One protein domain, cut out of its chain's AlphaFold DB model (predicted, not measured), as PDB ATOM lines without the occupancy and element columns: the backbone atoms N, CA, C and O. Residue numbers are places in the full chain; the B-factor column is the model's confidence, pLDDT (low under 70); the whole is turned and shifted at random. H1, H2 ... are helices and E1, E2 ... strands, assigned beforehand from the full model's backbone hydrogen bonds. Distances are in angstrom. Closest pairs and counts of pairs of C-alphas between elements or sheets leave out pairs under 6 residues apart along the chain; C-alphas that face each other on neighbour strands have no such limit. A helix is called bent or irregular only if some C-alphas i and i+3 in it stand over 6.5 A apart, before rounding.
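Overview. This is residues 8 to 95 of the 99 residues of an uncharacterized protein of Phaeodactylibacter xiamenensis (UniProt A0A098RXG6). A strongly twisted antiparallel meander, E1 E2 E3, has the kinked helix H1 over one face, H2 across one end and the long link, residues 33 to 45, at the other. The printed part has 88 residues, with named elements H1 E1 E2 E3 H2, mixed in class. It is compact, with a radius of gyration of the C-alphas of 13.4 A, spanning 40 by 22 by 20 A.

Arrangement. E2, residues 59 to 65, forms hairpins with E1, residues 46 to 53, and E3, residues 71 to 76. Within hydrogen-bond range are N 62 and O 50, 3.0 A, and N 61 and O 74, 2.8 A. H1, residues 11 to 32, is on the sheet. Its residues 13 to 18 alone touch H2, residues 82 to 95, the closest C-alphas being 17 and 84, 5.3 A. H2 has every O i to N i+4 pair within range, H1 13 of 18.

Along the chain. H1 begins at C-alpha 11 at (211.926, 197.780, 317.818) and is irregular, C-alphas 17 and 20 being 9.5 A apart; H2 ends at C-alpha 95 at (203.032, 209.043, 321.731).

Size, cuts and confidence. The printed part has no cut; residues 40 to 41 are under pLDDT 70.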
ATOM      1  N   LEU A   8     202.863 201.044 324.104       96.00
ATOM      2  CA  LEU A   8     203.432 200.179 323.071       96.00
ATOM      3  C   LEU A   8     204.578 200.899 322.364       96.00
ATOM      4  O   LEU A   8     204.438 202.066 321.986       96.00
ATOM      5  N   ILE A   9     205.685 200.186 322.175       96.69
ATOM      6  CA  ILE A   9     206.838 200.683 321.429       96.69
ATOM      7  C   ILE A   9     207.245 199.703 320.328       96.69
ATOM      8  O   ILE A   9     206.985 198.505 320.402       96.69
ATOM      9  N   GLY A  10     207.883 200.224 319.289       96.94
ATOM     10  CA  GLY A  10     208.513 199.454 318.229       96.94
ATOM     11  C   GLY A  10     209.959 199.083 318.551       96.94
ATOM     12  O   GLY A  10     210.580 199.587 319.487       96.94
ATOM     13  N   VAL A  11     210.525 198.214 317.714       96.44
ATOM     14  CA  VAL A  11     211.926 197.780 317.818       96.44
ATOM     15  C   VAL A  11     212.898 198.953 317.649       96.44
ATOM     16  O   VAL A  11     213.876 199.041 318.390       96.44
ATOM     17  N   ASP A  12     212.615 199.875 316.728       97.50
ATOM     18  CA  ASP A  12     213.463 201.050 316.495       97.50
ATOM     19  C   ASP A  12     213.420 202.036 317.669       97.50
ATOM     20  O   ASP A  12     214.430 202.644 318.015       97.50
ATOM     21  N   GLU A  13     212.272 202.145 318.339       98.00
ATOM     22  CA  GLU A  13     212.116 202.967 319.540       98.00
ATOM     23  C   GLU A  13     212.892 202.366 320.714       98.00
ATOM     24  O   GLU A  13     213.589 203.088 321.423       98.00
ATOM     25  N   LEU A  14     212.857 201.037 320.874       98.00
ATOM     26  CA  LEU A  14     213.722 200.355 321.831       98.00
ATOM     27  C   LEU A  14     215.201 200.612 321.510       98.00
ATOM     28  O   LEU A  14     215.947 201.010 322.402       98.00
ATOM     29  N   ARG A  15     215.617 200.446 320.249       98.25
ATOM     30  CA  ARG A  15     217.000 200.698 319.807       98.25
ATOM     31  C   ARG A  15     217.441 202.131 320.098       98.25
ATOM     32  O   ARG A  15     218.562 202.336 320.548       98.25
ATOM     33  N   PHE A  16     216.564 203.111 319.901       97.69
ATOM     34  CA  PHE A  16     216.836 204.500 320.266       97.69
ATOM     35  C   PHE A  16     217.080 204.674 321.774       97.69
ATOM     36  O   PHE A  16     217.990 205.409 322.169       97.69
ATOM     37  N   ILE A  17     216.285 204.005 322.618       98.00
ATOM     38  CA  ILE A  17     216.405 204.116 324.076       98.00
ATOM     39  C   ILE A  17     217.752 203.571 324.553       98.00
ATOM     40  O   ILE A  17     218.469 204.288 325.250       98.00
ATOM     41  N   VAL A  18     218.079 202.332 324.181       97.44
ATOM     42  CA  VAL A  18     219.179 201.565 324.799       97.44
ATOM     43  C   VAL A  18     220.481 201.566 323.989       97.44
ATOM     44  O   VAL A  18     221.504 201.121 324.497       97.44
ATOM     45  N   GLU A  19     220.457 202.079 322.754       95.94
ATOM     46  CA  GLU A  19     221.620 202.217 321.864       95.94
ATOM     47  C   GLU A  19     222.466 200.935 321.781       95.94
ATOM     48  O   GLU A  19     221.994 199.914 321.274       95.94
ATOM     49  N   ASP A  20     223.700 200.983 322.282       96.75
ATOM     50  CA  ASP A  20     224.690 199.912 322.187       96.75
ATOM     51  C   ASP A  20     224.297 198.665 322.999       96.75
ATOM     52  O   ASP A  20     224.780 197.565 322.728       96.75
ATOM     53  N   GLU A  21     223.380 198.797 323.965       97.31
ATOM     54  CA  GLU A  21     222.866 197.669 324.753       97.31
ATOM     55  C   GLU A  21     221.753 196.892 324.030       97.31
ATOM     56  O   GLU A  21     221.305 195.850 324.515       97.31
ATOM     57  N   PHE A  22     221.305 197.352 322.854       97.94
ATOM     58  CA  PHE A  22     220.158 196.770 322.155       97.94
ATOM     59  C   PHE A  22     220.335 195.275 321.880       97.94
ATOM     60  O   PHE A  22     219.474 194.474 322.250       97.94
ATOM     61  N   ASP A  23     221.449 194.880 321.263       97.69
ATOM     62  CA  ASP A  23     221.656 193.483 320.872       97.69
ATOM     63  C   ASP A  23     221.773 192.570 322.103       97.69
ATOM     64  O   ASP A  23     221.241 191.458 322.100       97.69
ATOM     65  N   GLN A  24     222.379 193.066 323.188       96.94
ATOM     66  CA  GLN A  24     222.491 192.336 324.454       96.94
ATOM     67  C   GLN A  24     221.125 192.134 325.113       96.94
ATOM     68  O   GLN A  24     220.821 191.038 325.584       96.94
ATOM     69  N   ILE A  25     220.274 193.161 325.114       96.75
ATOM     70  CA  ILE A  25     218.913 193.079 325.656       96.75
ATOM     71  C   ILE A  25     218.066 192.091 324.849       96.75
ATOM     72  O   ILE A  25     217.349 191.277 325.434       96.75
ATOM     73  N   ILE A  26     218.160 192.124 323.516       97.12
ATOM     74  CA  ILE A  26     217.429 191.189 322.655       97.12
ATOM     75  C   ILE A  26     217.886 189.748 322.893       97.12
ATOM     76  O   ILE A  26     217.034 188.867 323.030       97.12
ATOM     77  N   ASP A  27     219.194 189.500 322.961       96.00
ATOM     78  CA  ASP A  27     219.742 188.167 323.231       96.00
ATOM     79  C   ASP A  27     219.303 187.649 324.609       96.00
ATOM     80  O   ASP A  27     218.744 186.551 324.723       96.00
ATOM     81  N   LEU A  28     219.428 188.497 325.637       94.44
ATOM     82  CA  LEU A  28     218.983 188.207 326.996       94.44
ATOM     83  C   LEU A  28     217.503 187.822 327.018       94.44
ATOM     84  O   LEU A  28     217.134 186.796 327.583       94.44
ATOM     85  N   VAL A  29     216.626 188.613 326.403       95.00
ATOM     86  CA  VAL A  29     215.191 188.317 326.439       95.00
ATOM     87  C   VAL A  29     214.868 187.042 325.672       95.00
ATOM     88  O   VAL A  29     214.106 186.206 326.170       95.00
ATOM     89  N   LYS A  30     215.454 186.865 324.485       94.56
ATOM     90  CA  LYS A  30     215.204 185.684 323.660       94.56
ATOM     91  C   LYS A  30     215.594 184.413 324.391       94.56
ATOM     92  O   LYS A  30     214.792 183.486 324.412       94.56
ATOM     93  N   HIS A  31     216.763 184.380 325.021       93.81
ATOM     94  CA  HIS A  31     217.358 183.128 325.491       93.81
ATOM     95  C   HIS A  31     217.337 182.924 327.006       93.81
ATOM     96  O   HIS A  31     217.586 181.813 327.474       93.81
ATOM     97  N   ASN A  32     217.006 183.954 327.786       91.38
ATOM     98  CA  ASN A  32     216.975 183.885 329.247       91.38
ATOM     99  C   ASN A  32     215.553 183.974 329.831       91.38
ATOM    100  O   ASN A  32     215.389 184.138 331.031       91.38
ATOM    101  N   SER A  33     214.490 183.884 329.036       92.31
ATOM    102  CA  SER A  33     213.120 183.973 329.568       92.31
ATOM    103  C   SER A  33     212.650 182.694 330.278       92.31
ATOM    104  O   SER A  33     213.068 181.589 329.942       92.31
ATOM    105  N   PHE A  34     211.734 182.836 331.242       91.81
ATOM    106  CA  PHE A  34     211.120 181.705 331.946       91.81
ATOM    107  C   PHE A  34     209.809 181.267 331.278       91.81
ATOM    108  O   PHE A  34     208.987 182.095 330.882       91.81
ATOM    109  N   CYS A  35     209.581 179.953 331.195       92.94
ATOM    110  CA  CYS A  35     208.321 179.373 330.738       92.94
ATOM    111  C   CYS A  35     207.790 178.371 331.769       92.94
ATOM    112  O   CYS A  35     208.303 177.256 331.883       92.94
ATOM    113  N   SER A  36     206.705 178.736 332.454       91.75
ATOM    114  CA  SER A  36     206.047 177.889 333.461       91.75
ATOM    115  C   SER A  36     205.507 176.569 332.902       91.75
ATOM    116  O   SER A  36     205.347 175.608 333.643       91.75
ATOM    117  N   ASN A  37     205.247 176.492 331.593       92.69
ATOM    118  CA  ASN A  37     204.748 175.275 330.954       92.69
ATOM    119  C   ASN A  37     205.866 174.266 330.628       92.69
ATOM    120  O   ASN A  37     205.628 173.063 330.634       92.69
ATOM    121  N   CYS A  38     207.077 174.739 330.317       90.00
ATOM    122  CA  CYS A  38     208.217 173.878 329.969       90.00
ATOM    123  C   CYS A  38     209.063 173.482 331.192       90.00
ATOM    124  O   CYS A  38     209.810 172.505 331.125       90.00
ATOM    125  N   ASN A  39     208.913 174.202 332.309       72.50
ATOM    126  CA  ASN A  39     209.467 173.864 333.621       72.50
ATOM    127  C   ASN A  39     211.003 173.666 333.625       72.50
ATOM    128  O   ASN A  39     211.496 172.638 334.078       72.50
ATOM    129  N   GLU A  40     211.749 174.635 333.073       68.38
ATOM    130  CA  GLU A  40     213.232 174.700 332.981       68.38
ATOM    131  C   GLU A  40     213.940 173.557 332.226       68.38
ATOM    132  O   GLU A  40     215.141 173.623 331.975       68.38
ATOM    133  N   LYS A  41     213.218 172.527 331.774       68.00
ATOM    134  CA  LYS A  41     213.804 171.346 331.111       68.00
ATOM    135  C   LYS A  41     214.327 171.608 329.696       68.00
ATOM    136  O   LYS A  41     214.926 170.721 329.094       68.00
ATOM    137  N   THR A  42     214.081 172.789 329.139       71.19
ATOM    138  CA  THR A  42     214.389 173.126 327.746       71.19
ATOM    139  C   THR A  42     215.019 174.507 327.651       71.19
ATOM    140  O   THR A  42     214.568 175.428 328.329       71.19
ATOM    141  N   LYS A  43     215.998 174.672 326.750       83.44
ATOM    142  CA  LYS A  43     216.480 176.001 326.346       83.44
ATOM    143  C   LYS A  43     215.291 176.817 325.836       83.44
ATOM    144  O   LYS A  43     214.620 176.386 324.899       83.44
ATOM    145  N   ILE A  44     215.015 177.947 326.480       89.88
ATOM    146  CA  ILE A  44     213.903 178.818 326.105       89.88
ATOM    147  C   ILE A  44     214.343 179.730 324.962       89.88
ATOM    148  O   ILE A  44     215.463 180.231 324.936       89.88
ATOM    149  N   GLU A  45     213.437 179.923 324.010       95.44
ATOM    150  CA  GLU A  45     213.549 180.932 322.964       95.44
ATOM    151  C   GLU A  45     212.213 181.677 322.891       95.44
ATOM    152  O   GLU A  45     211.174 181.058 322.628       95.44
ATOM    153  N   MET A  46     212.225 182.982 323.174       96.62
ATOM    154  CA  MET A  46     211.067 183.852 322.971       96.62
ATOM    155  C   MET A  46     210.974 184.264 321.500       96.62
ATOM    156  O   MET A  46     211.929 184.782 320.923       96.62
ATOM    157  N   ILE A  47     209.801 184.060 320.914       96.56
ATOM    158  CA  ILE A  47     209.457 184.431 319.539       96.56
ATOM    159  C   ILE A  47     208.186 185.287 319.532       96.56
ATOM    160  O   ILE A  47     207.463 185.300 320.527       96.56
ATOM    161  N   GLU A  48     207.911 185.969 318.414       96.06
ATOM    162  CA  GLU A  48     206.672 186.743 318.200       96.06
ATOM    163  C   GLU A  48     206.343 187.670 319.384       96.06
ATOM    164  O   GLU A  48     205.306 187.512 320.026       96.06
ATOM    165  N   TYR A  49     207.271 188.568 319.730       97.06
ATOM    166  CA  TYR A  49     207.121 189.438 320.893       97.06
ATOM    167  C   TYR A  49     206.680 190.856 320.533       97.06
ATOM    168  O   TYR A  49     207.185 191.455 319.585       97.06
ATOM    169  N   ASP A  50     205.806 191.399 321.375       97.56
ATOM    170  CA  ASP A  50     205.459 192.813 321.440       97.56
ATOM    171  C   ASP A  50     206.250 193.503 322.555       97.56
ATOM    172  O   ASP A  50     206.644 192.872 323.549       97.56
ATOM    173  N   LEU A  51     206.455 194.812 322.398       97.75
ATOM    174  CA  LEU A  51     207.195 195.652 323.332       97.75
ATOM    175  C   LEU A  51     206.296 196.751 323.899       97.75
ATOM    176  O   LEU A  51     205.533 197.395 323.176       97.75
ATOM    177  N   SER A  52     206.438 197.020 325.190       97.56
ATOM    178  CA  SER A  52     205.867 198.210 325.815       97.56
ATOM    179  C   SER A  52     206.791 198.796 326.875       97.56
ATOM    180  O   SER A  52     207.693 198.126 327.371       97.56
ATOM    181  N   LEU A  53     206.557 200.057 327.229       97.25
ATOM    182  CA  LEU A  53     207.127 200.693 328.410       97.25
ATOM    183  C   LEU A  53     206.099 200.685 329.540       97.25
ATOM    184  O   LEU A  53     204.967 201.142 329.348       97.25
ATOM    185  N   ASN A  54     206.501 200.209 330.719       95.25
ATOM    186  CA  ASN A  54     205.687 200.290 331.935       95.25
ATOM    187  C   ASN A  54     205.784 201.688 332.584       95.25
ATOM    188  O   ASN A  54     206.504 202.566 332.110       95.25
ATOM    189  N   GLU A  55     205.087 201.905 333.699       93.88
ATOM    190  CA  GLU A  55     205.109 203.171 334.455       93.88
ATOM    191  C   GLU A  55     206.501 203.574 334.980       93.88
ATOM    192  O   GLU A  55     206.775 204.762 335.117       93.88
ATOM    193  N   LEU A  56     207.395 202.606 335.200       95.12
ATOM    194  CA  LEU A  56     208.770 202.817 335.659       95.12
ATOM    195  C   LEU A  56     209.754 203.081 334.509       95.12
ATOM    196  O   LEU A  56     210.918 203.371 334.761       95.12
ATOM    197  N   ASN A  57     209.274 203.065 333.260       96.25
ATOM    198  CA  ASN A  57     210.073 203.116 332.028       96.25
ATOM    199  C   ASN A  57     210.887 201.852 331.739       96.25
ATOM    200  O   ASN A  57     211.778 201.893 330.895       96.25
ATOM    201  N   ASP A  58     210.550 200.732 332.365       96.88
ATOM    202  CA  ASP A  58     211.121 199.439 332.003       96.88
ATOM    203  C   ASP A  58     210.476 198.907 330.733       96.88
ATOM    204  O   ASP A  58     209.294 199.153 330.456       96.88
ATOM    205  N   VAL A  59     211.244 198.115 329.990       97.44
ATOM    206  CA  VAL A  59     210.754 197.455 328.783       97.44
ATOM    207  C   VAL A  59     210.077 196.154 329.177       97.44
ATOM    208  O   VAL A  59     210.663 195.308 329.854       97.44
ATOM    209  N   VAL A  60     208.844 195.974 328.721       97.44
ATOM    210  CA  VAL A  60     208.084 194.740 328.865       97.44
ATOM    211  C   VAL A  60     208.063 194.028 327.525       97.44
ATOM    212  O   VAL A  60     207.508 194.531 326.551       97.44
ATOM    213  N   PHE A  61     208.636 192.832 327.489       97.75
ATOM    214  CA  PHE A  61     208.515 191.918 326.365       97.75
ATOM    215  C   PHE A  61     207.384 190.939 326.642       97.75
ATOM    216  O   PHE A  61     207.350 190.305 327.703       97.75
ATOM    217  N   ARG A  62     206.477 190.780 325.679       97.56
ATOM    218  CA  ARG A  62     205.431 189.750 325.706       97.56
ATOM    219  C   ARG A  62     205.467 188.971 324.413       97.56
ATOM    220  O   ARG A  62     205.123 189.521 323.380       97.56
ATOM    221  N   GLY A  63     205.852 187.705 324.478       97.19
ATOM    222  CA  GLY A  63     205.936 186.845 323.303       97.19
ATOM    223  C   GLY A  63     205.488 185.426 323.594       97.19
ATOM    224  O   GLY A  63     204.805 185.151 324.583       97.19
ATOM    225  N   LYS A  64     205.899 184.499 322.735       97.12
ATOM    226  CA  LYS A  64     205.604 183.071 322.853       97.12
ATOM    227  C   LYS A  64     206.875 182.269 323.072       97.12
ATOM    228  O   LYS A  64     207.930 182.574 322.525       97.12
ATOM    229  N   CYS A  65     206.767 181.204 323.854       96.12
ATOM    230  CA  CYS A  65     207.815 180.199 323.965       96.12
ATOM    231  C   CYS A  65     207.833 179.351 322.691       96.12
ATOM    232  O   CYS A  65     206.839 178.694 322.382       96.12
ATOM    233  N   LYS A  66     208.968 179.294 321.990       95.88
ATOM    234  CA  LYS A  66     209.123 178.485 320.771       95.88
ATOM    235  C   LYS A  66     208.795 177.005 320.973       95.88
ATOM    236  O   LYS A  66     208.264 176.369 320.071       95.88
ATOM    237  N   SER A  67     209.086 176.451 322.151       94.06
ATOM    238  CA  SER A  67     208.919 175.018 322.424       94.06
ATOM    239  C   SER A  67     207.466 174.590 322.648       94.06
ATOM    240  O   SER A  67     207.121 173.459 322.326       94.06
ATOM    241  N   CYS A  68     206.619 175.447 323.228       94.38
ATOM    242  CA  CYS A  68     205.244 175.072 323.597       94.38
ATOM    243  C   CYS A  68     204.158 176.035 323.096       94.38
ATOM    244  O   CYS A  68     202.975 175.799 323.339       94.38
ATOM    245  N   GLY A  69     204.539 177.138 322.449       95.31
ATOM    246  CA  GLY A  69     203.634 178.161 321.926       95.31
ATOM    247  C   GLY A  69     202.902 178.985 322.990       95.31
ATOM    248  O   GLY A  69     202.093 179.841 322.639       95.31
ATOM    249  N   LYS A  70     203.143 178.742 324.286       95.81
ATOM    250  CA  LYS A  70     202.502 179.489 325.376       95.81
ATOM    251  C   LYS A  70     203.122 180.870 325.539       95.81
ATOM    252  O   LYS A  70     204.319 181.050 325.314       95.81
ATOM    253  N   ASN A  71     202.297 181.810 325.988       96.62
ATOM    254  CA  ASN A  71     202.724 183.172 326.269       96.62
ATOM    255  C   ASN A  71     203.758 183.185 327.396       96.62
ATOM    256  O   ASN A  71     203.584 182.527 328.424       96.62
ATOM    257  N   ILE A  72     204.813 183.958 327.190       96.00
ATOM    258  CA  ILE A  72     205.863 184.239 328.162       96.00
ATOM    259  C   ILE A  72     206.160 185.735 328.136       96.00
ATOM    260  O   ILE A  72     205.927 186.411 327.133       96.00
ATOM    261  N   GLY A  73     206.666 186.256 329.246       95.31
ATOM    262  CA  GLY A  73     207.016 187.663 329.353       95.31
ATOM    263  C   GLY A  73     208.310 187.864 330.116       95.31
ATOM    264  O   GLY A  73     208.724 186.998 330.892       95.31
ATOM    265  N   ARG A  74     208.941 189.011 329.879       95.50
ATOM    266  CA  ARG A  74     210.142 189.441 330.589       95.50
ATOM    267  C   ARG A  74     210.147 190.957 330.746       95.50
ATOM    268  O   ARG A  74     209.813 191.673 329.808       95.50
ATOM    269  N   TYR A  75     210.562 191.412 331.920       95.44
ATOM    270  CA  TYR A  75     210.861 192.813 332.196       95.44
ATOM    271  C   TYR A  75     212.363 193.059 332.050       95.44
ATOM    272  O   TYR A  75     213.171 192.201 332.412       95.44
ATOM    273  N   VAL A  76     212.728 194.221 331.516       96.50
ATOM    274  CA  VAL A  76     214.110 194.707 331.459       96.50
ATOM    275  C   VAL A  76     214.157 196.068 332.145       96.50
ATOM    276  O   VAL A  76     213.608 197.043 331.627       96.50
ATOM    277  N   GLU A  77     214.795 196.102 333.315       95.62
ATOM    278  CA  GLU A  77     214.838 197.237 334.247       95.62
ATOM    279  C   GLU A  77     215.789 198.344 333.765       95.62
ATOM    280  O   GLU A  77     216.864 198.572 334.313       95.62
ATOM    281  N   ILE A  78     215.415 199.029 332.686       95.81
ATOM    282  CA  ILE A  78     216.188 200.162 332.155       95.81
ATOM    283  C   ILE A  78     215.815 201.495 332.819       95.81
ATOM    284  O   ILE A  78     216.527 202.486 332.641       95.81
ATOM    285  N   GLY A  79     214.706 201.546 333.569       94.06
ATOM    286  CA  GLY A  79     214.166 202.772 334.156       94.06
ATOM    287  C   GLY A  79     215.072 203.420 335.207       94.06
ATOM    288  O   GLY A  79     214.987 204.626 335.447       94.06
ATOM    289  N   GLU A  80     215.984 202.654 335.807       93.88
ATOM    290  CA  GLU A  80     216.956 203.171 336.775       93.88
ATOM    291  C   GLU A  80     218.139 203.887 336.105       93.88
ATOM    292  O   GLU A  80     218.741 204.796 336.688       93.88
ATOM    293  N   ASN A  81     218.441 203.554 334.846       97.12
ATOM    294  CA  ASN A  81     219.460 204.252 334.075       97.12
ATOM    295  C   ASN A  81     218.925 205.623 333.636       97.12
ATOM    296  O   ASN A  81     217.999 205.736 332.833       97.12
ATOM    297  N   LYS A  82     219.546 206.699 334.134       97.12
ATOM    298  CA  LYS A  82     219.106 208.079 333.872       97.12
ATOM    299  C   LYS A  82     219.034 208.420 332.378       97.12
ATOM    300  O   LYS A  82     218.120 209.140 331.977       97.12
ATOM    301  N   THR A  83     219.974 207.932 331.569       97.31
ATOM    302  CA  THR A  83     220.007 208.190 330.121       97.31
ATOM    303  C   THR A  83     218.838 207.498 329.430       97.31
ATOM    304  O   THR A  83     218.086 208.150 328.703       97.31
ATOM    305  N   PHE A  84     218.631 206.211 329.709       97.94
ATOM    306  CA  PHE A  84     217.549 205.429 329.108       97.94
ATOM    307  C   PHE A  84     216.181 205.926 329.557       97.94
ATOM    308  O   PHE A  84     215.306 206.156 328.722       97.94
ATOM    309  N   ARG A  85     216.024 206.225 330.851       97.44
ATOM    310  CA  ARG A  85     214.805 206.825 331.394       97.44
ATOM    311  C   ARG A  85     214.439 208.122 330.680       97.44
ATOM    312  O   ARG A  85     213.290 208.298 330.294       97.44
ATOM    313  N   ASN A  86     215.399 209.025 330.469       97.75
ATOM    314  CA  ASN A  86     215.125 210.290 329.784       97.75
ATOM    315  C   ASN A  86     214.623 210.069 328.347       97.75
ATOM    316  O   ASN A  86     213.690 210.742 327.917       97.75
ATOM    317  N   LYS A  87     215.211 209.122 327.613       97.94
ATOM    318  CA  LYS A  87     214.779 208.784 326.249       97.94
ATOM    319  C   LYS A  87     213.400 208.128 326.216       97.94
ATOM    320  O   LYS A  87     212.581 208.490 325.373       97.94
ATOM    321  N   ALA A  88     213.128 207.219 327.149       97.06
ATOM    322  CA  ALA A  88     211.820 206.599 327.315       97.06
ATOM    323  C   ALA A  88     210.734 207.653 327.599       97.06
ATOM    324  O   ALA A  88     209.689 207.647 326.956       97.06
ATOM    325  N   GLU A  89     211.005 208.618 328.480       96.19
ATOM    326  CA  GLU A  89     210.089 209.728 328.775       96.19
ATOM    327  C   GLU A  89     209.807 210.614 327.551       96.19
ATOM    328  O   GLU A  89     208.663 211.015 327.333       96.19
ATOM    329  N   ILE A  90     210.820 210.897 326.723       95.56
ATOM    330  CA  ILE A  90     210.632 211.632 325.460       95.56
ATOM    331  C   ILE A  90     209.677 210.864 324.538       95.56
ATOM    332  O   ILE A  90     208.704 211.438 324.050       95.56
ATOM    333  N   LEU A  91     209.912 209.565 324.346       95.00
ATOM    334  CA  LEU A  91     209.059 208.720 323.507       95.00
ATOM    335  C   LEU A  91     207.620 208.652 324.024       95.00
ATOM    336  O   LEU A  91     206.680 208.810 323.246       95.00
ATOM    337  N   LYS A  92     207.433 208.466 325.336       93.56
ATOM    338  CA  LYS A  92     206.101 208.433 325.949       93.56
ATOM    339  C   LYS A  92     205.335 209.732 325.719       93.56
ATOM    340  O   LYS A  92     204.168 209.683 325.343       93.56
ATOM    341  N   ARG A  93     205.983 210.886 325.912       92.75
ATOM    342  CA  ARG A  93     205.365 212.198 325.662       92.75
ATOM    343  C   ARG A  93     204.947 212.353 324.205       92.75
ATOM    344  O   ARG A  93     203.836 212.800 323.956       92.75
ATOM    345  N   ASN A  94     205.799 211.950 323.264       91.50
ATOM    346  CA  ASN A  94     205.475 212.028 321.839       91.50
ATOM    347  C   ASN A  94     204.242 211.179 321.503       91.50
ATOM    348  O   ASN A  94     203.293 211.699 320.928       91.50
ATOM    349  N   LYS A  95     204.186 209.926 321.972       89.00
ATOM    350  CA  LYS A  95     203.032 209.043 321.731       89.00
ATOM    351  C   LYS A  95     201.736 209.523 322.386       89.00
ATOM    352  O   LYS A  95     200.659 209.272 321.858       89.00
TER     353      LYS A  95